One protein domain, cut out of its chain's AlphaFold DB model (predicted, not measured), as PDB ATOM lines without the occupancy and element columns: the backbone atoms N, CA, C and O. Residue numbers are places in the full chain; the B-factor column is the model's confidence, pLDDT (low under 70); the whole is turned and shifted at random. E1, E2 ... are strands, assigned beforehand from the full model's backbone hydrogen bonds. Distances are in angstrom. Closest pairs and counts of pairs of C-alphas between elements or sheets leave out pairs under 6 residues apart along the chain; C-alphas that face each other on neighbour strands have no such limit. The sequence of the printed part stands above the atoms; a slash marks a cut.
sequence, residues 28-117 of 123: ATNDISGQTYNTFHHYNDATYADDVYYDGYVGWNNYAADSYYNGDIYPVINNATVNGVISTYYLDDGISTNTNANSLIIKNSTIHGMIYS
ATOM      1  N   ALA A  28       5.310 104.386 -12.280       60.12
ATOM      2  CA  ALA A  28       6.298 104.208 -11.231       60.12
ATOM      3  C   ALA A  28       6.366 105.538 -10.470       60.12
ATOM      4  O   ALA A  28       6.279 106.597 -11.089       60.12
ATOM      5  N   THR A  29       6.505 105.527  -9.146       68.12
ATOM      6  CA  THR A  29       6.661 106.774  -8.361       68.12
ATOM      7  C   THR A  29       7.795 107.672  -8.880       68.12
ATOM      8  O   THR A  29       7.863 108.849  -8.548       68.12
ATOM      9  N   ASN A  30       8.652 107.092  -9.718       82.19
ATOM     10  CA  ASN A  30       9.840 107.605 -10.374       82.19
ATOM     11  C   ASN A  30       9.622 107.949 -11.869       82.19
ATOM     12  O   ASN A  30      10.582 108.198 -12.595       82.19
ATOM     13  N   ASP A  31       8.385 107.912 -12.379       87.38
ATOM     14  CA  ASP A  31       8.057 108.416 -13.716       87.38
ATOM     15  C   ASP A  31       8.085 109.948 -13.713       87.38
ATOM     16  O   ASP A  31       7.377 110.613 -12.956       87.38
ATOM     17  N   ILE A  32       8.912 110.504 -14.591       91.38
ATOM     18  CA  ILE A  32       9.150 111.943 -14.716       91.38
ATOM     19  C   ILE A  32       8.442 112.552 -15.933       91.38
ATOM     20  O   ILE A  32       8.703 113.697 -16.308       91.38
ATOM     21  N   SER A  33       7.569 111.790 -16.594       90.50
ATOM     22  CA  SER A  33       6.872 112.229 -17.799       90.50
ATOM     23  C   SER A  33       6.072 113.513 -17.560       90.50
ATOM     24  O   SER A  33       5.323 113.637 -16.592       90.50
ATOM     25  N   GLY A  34       6.216 114.487 -18.460       91.31
ATOM     26  CA  GLY A  34       5.579 115.802 -18.329       91.31
ATOM     27  C   GLY A  34       6.283 116.783 -17.386       91.31
ATOM     28  O   GLY A  34       5.800 117.905 -17.250       91.31
ATOM     29  N   GLN A  35       7.393 116.395 -16.751       93.12
ATOM     30  CA  GLN A  35       8.051 117.195 -15.717       93.12
ATOM     31  C   GLN A  35       9.419 117.734 -16.144       93.12
ATOM     32  O   GLN A  35      10.012 117.309 -17.138       93.12
ATOM     33  N   THR A  36       9.934 118.687 -15.360       95.69
ATOM     34  CA  THR A  36      11.364 119.023 -15.344       95.69
ATOM     35  C   THR A  36      12.024 118.295 -14.179       95.69
ATOM     36  O   THR A  36      11.584 118.455 -13.043       95.69
ATOM     37  N   TYR A  37      13.065 117.514 -14.455       93.38
ATOM     38  CA  TYR A  37      13.770 116.689 -13.479       93.38
ATOM     39  C   TYR A  37      15.258 117.050 -13.467       93.38
ATOM     40  O   TYR A  37      15.884 117.142 -14.521       93.38
ATOM     41  N   ASN A  38      15.824 117.298 -12.289       93.88
ATOM     42  CA  ASN A  38      17.256 117.545 -12.137       93.88
ATOM     43  C   ASN A  38      17.881 116.289 -11.544       93.88
ATOM     44  O   ASN A  38      17.307 115.714 -10.631       93.88
ATOM     45  N   THR A  39      19.021 115.873 -12.080       91.44
ATOM     46  CA  THR A  39      19.744 114.680 -11.614       91.44
ATOM     47  C   THR A  39      21.124 115.018 -11.065       91.44
ATOM     48  O   THR A  39      21.913 114.127 -10.782       91.44
ATOM     49  N   PHE A  40      21.434 116.307 -10.961       89.19
ATOM     50  CA  PHE A  40      22.670 116.838 -10.414       89.19
ATOM     51  C   PHE A  40      22.310 117.864  -9.351       89.19
ATOM     52  O   PHE A  40      21.589 118.828  -9.628       89.19
ATOM     53  N   HIS A  41      22.849 117.670  -8.158       87.88
ATOM     54  CA  HIS A  41      22.622 118.530  -7.014       87.88
ATOM     55  C   HIS A  41      23.963 118.849  -6.366       87.88
ATOM     56  O   HIS A  41      24.782 117.964  -6.152       87.88
ATOM     57  N   HIS A  42      24.193 120.118  -6.045       87.62
ATOM     58  CA  HIS A  42      25.291 120.528  -5.175       87.62
ATOM     59  C   HIS A  42      24.657 121.081  -3.909       87.62
ATOM     60  O   HIS A  42      23.951 122.093  -3.963       87.62
ATOM     61  N   TYR A  43      24.844 120.375  -2.797       86.44
ATOM     62  CA  TYR A  43      24.362 120.825  -1.498       86.44
ATOM     63  C   TYR A  43      25.531 121.402  -0.708       86.44
ATOM     64  O   TYR A  43      26.628 120.861  -0.724       86.44
ATOM     65  N   ASN A  44      25.288 122.520  -0.029       84.56
ATOM     66  CA  ASN A  44      26.233 123.147   0.887       84.56
ATOM     67  C   ASN A  44      25.425 123.869   1.970       84.56
ATOM     68  O   ASN A  44      25.223 125.085   1.936       84.56
ATOM     69  N   ASP A  45      24.852 123.079   2.877       84.88
ATOM     70  CA  ASP A  45      24.037 123.568   3.984       84.88
ATOM     71  C   ASP A  45      24.274 122.746   5.262       84.88
ATOM     72  O   ASP A  45      25.093 121.836   5.290       84.88
ATOM     73  N   ALA A  46      23.593 123.083   6.360       86.50
ATOM     74  CA  ALA A  46      23.814 122.438   7.658       86.50
ATOM     75  C   ALA A  46      23.412 120.944   7.716       86.50
ATOM     76  O   ALA A  46      23.730 120.269   8.695       86.50
ATOM     77  N   THR A  47      22.689 120.450   6.713       85.62
ATOM     78  CA  THR A  47      22.090 119.108   6.641       85.62
ATOM     79  C   THR A  47      22.903 118.156   5.768       85.62
ATOM     80  O   THR A  47      22.852 116.946   5.987       85.62
ATOM     81  N   TYR A  48      23.658 118.685   4.805       81.69
ATOM     82  CA  TYR A  48      24.417 117.915   3.820       81.69
ATOM     83  C   TYR A  48      25.898 118.294   3.857       81.69
ATOM     84  O   TYR A  48      26.253 119.433   4.150       81.69
ATOM     85  N   ALA A  49      26.777 117.339   3.551       81.25
ATOM     86  CA  ALA A  49      28.173 117.668   3.289       81.25
ATOM     87  C   ALA A  49      28.267 118.537   2.023       81.25
ATOM     88  O   ALA A  49      27.411 118.429   1.145       81.25
ATOM     89  N   ASP A  50      29.290 119.395   1.947       86.75
ATOM     90  CA  ASP A  50      29.587 120.172   0.737       86.75
ATOM     91  C   ASP A  50      30.071 119.222  -0.364       86.75
ATOM     92  O   ASP A  50      31.265 118.933  -0.461       86.75
ATOM     93  N   ASP A  51      29.122 118.667  -1.117       83.94
ATOM     94  CA  ASP A  51      29.375 117.618  -2.098       83.94
ATOM     95  C   ASP A  51      28.327 117.599  -3.219       83.94
ATOM     96  O   ASP A  51      27.256 118.220  -3.153       83.94
ATOM     97  N   VAL A  52      28.669 116.885  -4.286       84.62
ATOM     98  CA  VAL A  52      27.831 116.675  -5.457       84.62
ATOM     99  C   VAL A  52      27.073 115.359  -5.325       84.62
ATOM    100  O   VAL A  52      27.658 114.293  -5.156       84.62
ATOM    101  N   TYR A  53      25.761 115.435  -5.504       84.44
ATOM    102  CA  TYR A  53      24.839 114.310  -5.460       84.44
ATOM    103  C   TYR A  53      24.195 114.098  -6.830       84.44
ATOM    104  O   TYR A  53      23.883 115.058  -7.545       84.44
ATOM    105  N   TYR A  54      24.004 112.828  -7.189       85.12
ATOM    106  CA  TYR A  54      23.446 112.424  -8.474       85.12
ATOM    107  C   TYR A  54      22.226 111.517  -8.296       85.12
ATOM    108  O   TYR A  54      22.372 110.382  -7.848       85.12
ATOM    109  N   ASP A  55      21.068 111.982  -8.769       84.12
ATOM    110  CA  ASP A  55      19.767 111.297  -8.658       84.12
ATOM    111  C   ASP A  55      19.277 110.854 -10.050       84.12
ATOM    112  O   ASP A  55      18.161 111.130 -10.490       84.12
ATOM    113  N   GLY A  56      20.190 110.281 -10.837       89.62
ATOM    114  CA  GLY A  56      20.006 110.045 -12.272       89.62
ATOM    115  C   GLY A  56      19.896 108.586 -12.683       89.62
ATOM    116  O   GLY A  56      19.962 108.306 -13.882       89.62
ATOM    117  N   TYR A  57      19.796 107.648 -11.743       89.81
ATOM    118  CA  TYR A  57      19.840 106.230 -12.077       89.81
ATOM    119  C   TYR A  57      18.505 105.732 -12.633       89.81
ATOM    120  O   TYR A  57      17.443 105.918 -12.044       89.81
ATOM    121  N   VAL A  58      18.553 105.053 -13.774       90.00
ATOM    122  CA  VAL A  58      17.376 104.483 -14.429       90.00
ATOM    123  C   VAL A  58      17.130 103.065 -13.935       90.00
ATOM    124  O   VAL A  58      18.042 102.242 -13.957       90.00
ATOM    125  N   GLY A  59      15.887 102.750 -13.565       85.31
ATOM    126  CA  GLY A  59      15.515 101.409 -13.116       85.31
ATOM    127  C   GLY A  59      14.024 101.111 -13.248       85.31
ATOM    128  O   GLY A  59      13.167 101.993 -13.160       85.31
ATOM    129  N   TRP A  60      13.704  99.838 -13.463       79.25
ATOM    130  CA  TRP A  60      12.326  99.354 -13.489       79.25
ATOM    131  C   TRP A  60      11.832  99.191 -12.052       79.25
ATOM    132  O   TRP A  60      11.964  98.115 -11.491       79.25
ATOM    133  N   ASN A  61      11.299 100.254 -11.439       67.44
ATOM    134  CA  ASN A  61      10.741 100.211 -10.082       67.44
ATOM    135  C   ASN A  61       9.641  99.140  -9.991       67.44
ATOM    136  O   ASN A  61       8.489  99.367 -10.372       67.44
ATOM    137  N   ASN A  62      10.007  97.968  -9.479       53.41
ATOM    138  CA  ASN A  62       9.061  96.964  -9.046       53.41
ATOM    139  C   ASN A  62       9.450  96.548  -7.626       53.41
ATOM    140  O   ASN A  62      10.363  95.755  -7.422       53.41
ATOM    141  N   TYR A  63       8.717  97.055  -6.629       50.53
ATOM    142  CA  TYR A  63       8.781  96.584  -5.234       50.53
ATOM    143  C   TYR A  63       8.510  95.068  -5.092       50.53
ATOM    144  O   TYR A  63       8.645  94.509  -4.005       50.53
ATOM    145  N   ALA A  64       8.122  94.391  -6.177       46.16
ATOM    146  CA  ALA A  64       8.026  92.946  -6.287       46.16
ATOM    147  C   ALA A  64       9.193  92.386  -7.121       46.16
ATOM    148  O   ALA A  64       9.210  92.583  -8.329       46.16
ATOM    149  N   ALA A  65      10.114  91.686  -6.444       50.22
ATOM    150  CA  ALA A  65      11.074  90.651  -6.887       50.22
ATOM    151  C   ALA A  65      11.982  90.857  -8.129       50.22
ATOM    152  O   ALA A  65      13.004  90.180  -8.213       50.22
ATOM    153  N   ASP A  66      11.677  91.777  -9.043       50.16
ATOM    154  CA  ASP A  66      12.215  91.792 -10.410       50.16
ATOM    155  C   ASP A  66      13.080  93.034 -10.714       50.16
ATOM    156  O   ASP A  66      13.469  93.265 -11.859       50.16
ATOM    157  N   SER A  67      13.406  93.833  -9.691       54.59
ATOM    158  CA  SER A  67      14.438  94.876  -9.752       54.59
ATOM    159  C   SER A  67      15.181  94.924  -8.419       54.59
ATOM    160  O   SER A  67      14.567  95.189  -7.384       54.59
ATOM    161  N   TYR A  68      16.484  94.646  -8.421       59.28
ATOM    162  CA  TYR A  68      17.293  94.693  -7.198       59.28
ATOM    163  C   TYR A  68      17.621  96.134  -6.783       59.28
ATOM    164  O   TYR A  68      17.721  96.436  -5.595       59.28
ATOM    165  N   TYR A  69      17.716  97.034  -7.765       66.88
ATOM    166  CA  TYR A  69      18.024  98.445  -7.568       66.88
ATOM    167  C   TYR A  69      16.825  99.322  -7.922       66.88
ATOM    168  O   TYR A  69      16.300  99.278  -9.036       66.88
ATOM    169  N   ASN A  70      16.405 100.150  -6.967       73.69
ATOM    170  CA  ASN A  70      15.331 101.109  -7.170       73.69
ATOM    171  C   ASN A  70      15.891 102.374  -7.832       73.69
ATOM    172  O   ASN A  70      16.384 103.259  -7.139       73.69
ATOM    173  N   GLY A  71      15.834 102.434  -9.164       81.25
ATOM    174  CA  GLY A  71      16.248 103.622  -9.911       81.25
ATOM    175  C   GLY A  71      15.382 104.847  -9.599       81.25
ATOM    176  O   GLY A  71      14.178 104.733  -9.361       81.25
ATOM    177  N   ASP A  72      16.005 106.019  -9.643       87.19
ATOM    178  CA  ASP A  72      15.377 107.327  -9.441       87.19
ATOM    179  C   ASP A  72      14.437 107.706 -10.587       87.19
ATOM    180  O   ASP A  72      13.459 108.423 -10.369       87.19
ATOM    181  N   ILE A  73      14.710 107.184 -11.791       90.06
ATOM    182  CA  ILE A  73      14.000 107.501 -13.032       90.06
ATOM    183  C   ILE A  73      13.466 106.226 -13.689       90.06
ATOM    184  O   ILE A  73      14.193 105.258 -13.925       90.06
ATOM    185  N   TYR A  74      12.189 106.246 -14.070       89.75
ATOM    186  CA  TYR A  74      11.594 105.177 -14.866       89.75
ATOM    187  C   TYR A  74      12.155 105.163 -16.308       89.75
ATOM    188  O   TYR A  74      12.248 106.217 -16.941       89.75
ATOM    189  N   PRO A  75      12.477 103.993 -16.892       89.50
ATOM    190  CA  PRO A  75      13.145 103.874 -18.194       89.50
ATOM    191  C   PRO A  75      12.322 104.288 -19.414       89.50
ATOM    192  O   PRO A  75      12.790 104.155 -20.544       89.50
ATOM    193  N   VAL A  76      11.109 104.800 -19.226       91.62
ATOM    194  CA  VAL A  76      10.303 105.381 -20.300       91.62
ATOM    195  C   VAL A  76      10.042 106.844 -19.968       91.62
ATOM    196  O   VAL A  76       9.111 107.166 -19.241       91.62
ATOM    197  N   ILE A  77      10.862 107.731 -20.531       93.06
ATOM    198  CA  ILE A  77      10.763 109.180 -20.348       93.06
ATOM    199  C   ILE A  77       9.987 109.769 -21.525       93.06
ATOM    200  O   ILE A  77      10.432 109.676 -22.675       93.06
ATOM    201  N   ASN A  78       8.858 110.426 -21.259       95.56
ATOM    202  CA  ASN A  78       8.069 111.081 -22.298       95.56
ATOM    203  C   ASN A  78       7.720 112.530 -21.946       95.56
ATOM    204  O   ASN A  78       7.175 112.799 -20.879       95.56
ATOM    205  N   ASN A  79       7.949 113.454 -22.881       96.88
ATOM    206  CA  ASN A  79       7.576 114.864 -22.732       96.88
ATOM    207  C   ASN A  79       8.174 115.511 -21.466       96.88
ATOM    208  O   ASN A  79       7.478 116.214 -20.739       96.88
ATOM    209  N   ALA A  80       9.444 115.229 -21.171       95.81
ATOM    210  CA  ALA A  80      10.137 115.725 -19.983       95.81
ATOM    211  C   ALA A  80      11.346 116.597 -20.350       95.81
ATOM    212  O   ALA A  80      11.909 116.487 -21.439       95.81
ATOM    213  N   THR A  81      11.778 117.448 -19.424       97.00
ATOM    214  CA  THR A  81      13.092 118.102 -19.488       97.00
ATOM    215  C   THR A  81      13.966 117.534 -18.382       97.00
ATOM    216  O   THR A  81      13.573 117.587 -17.224       97.00
ATOM    217  N   VAL A  82      15.138 117.003 -18.713       95.50
ATOM    218  CA  VAL A  82      16.092 116.505 -17.714       95.50
ATOM    219  C   VAL A  82      17.341 117.370 -17.733       95.50
ATOM    220  O   VAL A  82      17.909 117.577 -18.803       95.50
ATOM    221  N   ASN A  83      17.781 117.859 -16.574       95.12
ATOM    222  CA  ASN A  83      19.041 118.590 -16.435       95.12
ATOM    223  C   ASN A  83      20.015 117.774 -15.578       95.12
ATOM    224  O   ASN A  83      19.719 117.482 -14.421       95.12
ATOM    225  N   GLY A  84      21.179 117.438 -16.133       93.12
ATOM    226  CA  GLY A  84      22.196 116.635 -15.453       93.12
ATOM    227  C   GLY A  84      22.521 115.331 -16.180       93.12
ATOM    228  O   GLY A  84      22.449 115.246 -17.407       93.12
ATOM    229  N   VAL A  85      22.945 114.323 -15.423       92.25
ATOM    230  CA  VAL A  85      23.363 113.015 -15.944       92.25
ATOM    231  C   VAL A  85      22.262 111.975 -15.736       92.25
ATOM    232  O   VAL A  85      21.690 111.890 -14.655       92.25
ATOM    233  N   ILE A  86      21.961 111.187 -16.764       94.25
ATOM    234  CA  ILE A  86      21.124 109.987 -16.669       94.25
ATOM    235  C   ILE A  86      22.053 108.778 -16.750       94.25
ATOM    236  O   ILE A  86      22.782 108.637 -17.733       94.25
ATOM    237  N   SER A  87      22.011 107.894 -15.757       92.38
ATOM    238  CA  SER A  87      22.765 106.643 -15.765       92.38
ATOM    239  C   SER A  87      21.865 105.447 -16.022       92.38
ATOM    240  O   SER A  87      20.900 105.205 -15.302       92.38
ATOM    241  N   THR A  88      22.216 104.646 -17.022       91.12
ATOM    242  CA  THR A  88      21.578 103.356 -17.293       91.12
ATOM    243  C   THR A  88      22.222 102.213 -16.509       91.12
ATOM    244  O   THR A  88      22.034 101.062 -16.871       91.12
ATOM    245  N   TYR A  89      23.009 102.493 -15.468       87.50
ATOM    246  CA  TYR A  89      23.763 101.467 -14.742       87.50
ATOM    247  C   TYR A  89      22.879 100.372 -14.117       87.50
ATOM    248  O   TYR A  89      23.255  99.206 -14.127       87.50
ATOM    249  N   TYR A  90      21.684 100.727 -13.628       83.00
ATOM    250  CA  TYR A  90      20.724  99.767 -13.063       83.00
ATOM    251  C   TYR A  90      19.703  99.230 -14.078       83.00
ATOM    252  O   TYR A  90      18.784  98.495 -13.705       83.00
ATOM    253  N   LEU A  91      19.835  99.578 -15.363       82.50
ATOM    254  CA  LEU A  91      19.037  98.945 -16.405       82.50
ATOM    255  C   LEU A  91      19.537  97.515 -16.600       82.50
ATOM    256  O   LEU A  91      20.560  97.304 -17.237       82.50
ATOM    257  N   ASP A  92      18.781  96.564 -16.042       70.06
ATOM    258  CA  ASP A  92      19.039  95.123 -16.134       70.06
ATOM    259  C   ASP A  92      20.463  94.761 -15.677       70.06
ATOM    260  O   ASP A  92      21.403  94.602 -16.453       70.06
ATOM    261  N   ASP A  93      20.593  94.602 -14.364       65.44
ATOM    262  CA  ASP A  93      21.811  94.208 -13.656       65.44
ATOM    263  C   ASP A  93      22.237  92.742 -13.902       65.44
ATOM    264  O   ASP A  93      23.073  92.200 -13.177       65.44
ATOM    265  N   GLY A  94      21.693  92.080 -14.931       57.91
ATOM    266  CA  GLY A  94      22.061  90.717 -15.308       57.91
ATOM    267  C   GLY A  94      21.393  89.628 -14.467       57.91
ATOM    268  O   GLY A  94      21.847  88.479 -14.470       57.91
ATOM    269  N   ILE A  95      20.310  89.947 -13.754       66.94
ATOM    270  CA  ILE A  95      19.519  88.950 -13.029       66.94
ATOM    271  C   ILE A  95      18.771  88.049 -14.018       66.94
ATOM    272  O   ILE A  95      17.908  88.484 -14.774       66.94
ATOM    273  N   SER A  96      19.039  86.742 -13.950       68.88
ATOM    274  CA  SER A  96      18.492  85.739 -14.878       68.88
ATOM    275  C   SER A  96      16.966  85.593 -14.860       68.88
ATOM    276  O   SER A  96      16.405  84.947 -15.741       68.88
ATOM    277  N   THR A  97      16.298  86.111 -13.827       71.50
ATOM    278  CA  THR A  97      14.834  86.093 -13.689       71.50
ATOM    279  C   THR A  97      14.175  87.392 -14.140       71.50
ATOM    280  O   THR A  97      12.951  87.435 -14.237       71.50
ATOM    281  N   ASN A  98      14.956  88.440 -14.419       70.81
ATOM    282  CA  ASN A  98      14.426  89.717 -14.862       70.81
ATOM    283  C   ASN A  98      13.910  89.594 -16.304       70.81
ATOM    284  O   ASN A  98      14.587  89.074 -17.189       70.81
ATOM    285  N   THR A  99      12.680  90.047 -16.530       76.56
ATOM    286  CA  THR A  99      12.038  90.051 -17.858       76.56
ATOM    287  C   THR A  99      11.832  91.459 -18.405       76.56
ATOM    288  O   THR A  99      11.300  91.626 -19.506       76.56
ATOM    289  N   ASN A 100      12.254  92.477 -17.652       77.75
ATOM    290  CA  ASN A 100      12.175  93.861 -18.075       77.75
ATOM    291  C   ASN A 100      13.121  94.122 -19.250       77.75
ATOM    292  O   ASN A 100      14.168  93.494 -19.398       77.75
ATOM    293  N   ALA A 101      12.758  95.082 -20.096       79.94
ATOM    294  CA  ALA A 101      13.604  95.452 -21.217       79.94
ATOM    295  C   ALA A 101      14.865  96.176 -20.722       79.94
ATOM    296  O   ALA A 101      14.774  97.183 -20.015       79.94
ATOM    297  N   ASN A 102      16.039  95.724 -21.160       83.56
ATOM    298  CA  ASN A 102      17.302  96.428 -20.953       83.56
ATOM    299  C   ASN A 102      17.431  97.617 -21.922       83.56
ATOM    300  O   ASN A 102      18.208  97.608 -22.877       83.56
ATOM    301  N   SER A 103      16.556  98.607 -21.759       87.50
ATOM    302  CA  SER A 103      16.506  99.773 -22.635       87.50
ATOM    303  C   SER A 103      15.940 100.996 -21.925       87.50
ATOM    304  O   SER A 103      14.874 100.913 -21.318       87.50
ATOM    305  N   LEU A 104      16.595 102.143 -22.110       91.69
ATOM    306  CA  LEU A 104      16.040 103.470 -21.846       91.69
ATOM    307  C   LEU A 104      15.356 103.994 -23.115       91.69
ATOM    308  O   LEU A 104      15.968 104.056 -24.182       91.69
ATOM    309  N   ILE A 105      14.097 104.405 -23.004       93.81
ATOM    310  CA  ILE A 105      13.318 105.000 -24.090       93.81
ATOM    311  C   ILE A 105      13.035 106.461 -23.749       93.81
ATOM    312  O   ILE A 105      12.393 106.759 -22.746       93.81
ATOM    313  N   ILE A 106      13.451 107.370 -24.632       95.38
ATOM    314  CA  ILE A 106      13.225 108.813 -24.495       95.38
ATOM    315  C   ILE A 106      12.397 109.301 -25.684       95.38
ATOM    316  O   ILE A 106      12.762 109.074 -26.838       95.38
ATOM    317  N   LYS A 107      11.267 109.962 -25.417       97.12
ATOM    318  CA  LYS A 107      10.343 110.474 -26.442       97.12
ATOM    319  C   LYS A 107       9.925 111.902 -26.128       97.12
ATOM    320  O   LYS A 107       9.505 112.184 -25.017       97.12
ATOM    321  N   ASN A 108       9.969 112.790 -27.121       97.44
ATOM    322  CA  ASN A 108       9.515 114.185 -26.986       97.44
ATOM    323  C   ASN A 108      10.138 114.938 -25.795       97.44
ATOM    324  O   ASN A 108       9.517 115.841 -25.249       97.44
ATOM    325  N   SER A 109      11.337 114.546 -25.376       97.06
ATOM    326  CA  SER A 109      11.997 115.084 -24.188       97.06
ATOM    327  C   SER A 109      13.275 115.812 -24.572       97.06
ATOM    328  O   SER A 109      13.895 115.500 -25.589       97.06
ATOM    329  N   THR A 110      13.692 116.738 -23.717       97.62
ATOM    330  CA  THR A 110      14.950 117.473 -23.850       97.62
ATOM    331  C   THR A 110      15.881 117.077 -22.715       97.62
ATOM    332  O   THR A 110      15.499 117.158 -21.552       97.62
ATOM    333  N   ILE A 111      17.106 116.664 -23.041       96.19
ATOM    334  CA  ILE A 111      18.131 116.316 -22.052       96.19
ATOM    335  C   ILE A 111      19.242 117.364 -22.127       96.19
ATOM    336  O   ILE A 111      19.938 117.467 -23.136       96.19
ATOM    337  N   HIS A 112      19.406 118.148 -21.067       96.62
ATOM    338  CA  HIS A 112      20.518 119.074 -20.880       96.62
ATOM    339  C   HIS A 112      21.607 118.394 -20.046       96.62
ATOM    340  O   HIS A 112      21.709 118.602 -18.836       96.62
ATOM    341  N   GLY A 113      22.413 117.556 -20.694       93.06
ATOM    342  CA  GLY A 113      23.539 116.892 -20.048       93.06
ATOM    343  C   GLY A 113      23.942 115.605 -20.748       93.06
ATOM    344  O   GLY A 113      24.054 115.581 -21.974       93.06
ATOM    345  N   MET A 114      24.206 114.555 -19.974       93.25
ATOM    346  CA  MET A 114      24.820 113.322 -20.473       93.25
ATOM    347  C   MET A 114      23.967 112.102 -20.154       93.25
ATOM    348  O   MET A 114      23.300 112.047 -19.126       93.25
ATOM    349  N   ILE A 115      24.029 111.105 -21.031       94.25
ATOM    350  CA  ILE A 115      23.509 109.765 -20.769       94.25
ATOM    351  C   ILE A 115      24.721 108.841 -20.729       94.25
ATOM    352  O   ILE A 115      25.502 108.821 -21.681       94.25
ATOM    353  N   TYR A 116      24.893 108.121 -19.628       90.62
ATOM    354  CA  TYR A 116      26.039 107.249 -19.399       90.62
ATOM    355  C   TYR A 116      25.588 105.881 -18.889       90.62
ATOM    356  O   TYR A 116      24.477 105.741 -18.390       90.62
ATOM    357  N   SER A 117      26.425 104.860 -19.043       88.69
ATOM    358  CA  SER A 117      26.053 103.475 -18.713       88.69
ATOM    359  C   SER A 117      26.827 102.886 -17.542       88.69
ATOM    360  O   SER A 117      26.586 101.737 -17.187       88.69
TER     361      SER A 117
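This is residues 28 to 117 of the 123 residues of the protein "Outer membrane autotransporter barrel domain" of Shigella flexneri (UniProt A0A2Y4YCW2). The chain is wound in stacked turns: the corner of E4 and E5 is stacked on that of E6 and E7, with E1 beside E5 on its other side, and the hairpin E2 and E3 is an arm at one end. Long loops, residues 55 to 75 and 88 to 104, lead from one part to the next. The printed part has 90 residues, no named helix and seven named strands, E1 to E7 along the chain, holding 36 residues, under half; the class is all strand. The sheets are E1, E5, E7 and E4, E6, both parallel, and antiparallel E2, E3. The whole is compact, radius of gyration of the C-alphas 13.8 A, spanning 42 by 30 by 22 A.

In the largest sheet, inner strand E5, residues 81 to 87, is parallel to edge strand E7, residues 110 to 116, at 3 degrees; N 86 and O 114 are 2.8 A apart, within hydrogen-bond range. Edge strand E1, residues 36 to 38, is parallel to E5 at 39 degrees, with N 37 and O 81 at 2.8 A. E4, residues 76 to 78, and E6, residues 105 to 107, are parallel at 7 degrees, with N 77 and O 105 at 2.9 A. E1 runs on into E2, residues 40 to 45, at 63 degrees. E2 forms a hairpin with E3, residues 48 to 54; N 53 and O 41 are 2.8 A apart. E3 and E7 are apart.

E1 begins at C-alpha 36 (11.364, 119.023, -15.344), and E7 ends at C-alpha 116 (26.039, 107.249, -19.399). E2 measures 16.0 A, E3 13.5 A, E5 15.5 A and E7 15.7 A.

The farthest C-alphas, of Ala 46 and Ser 96, are 43.4 A apart. The printed part has no cut. The links E3 to E4 and E5 to E6 are long. Residues 28 to 29, 61 to 69 and 93 to 96 have pLDDT under 70.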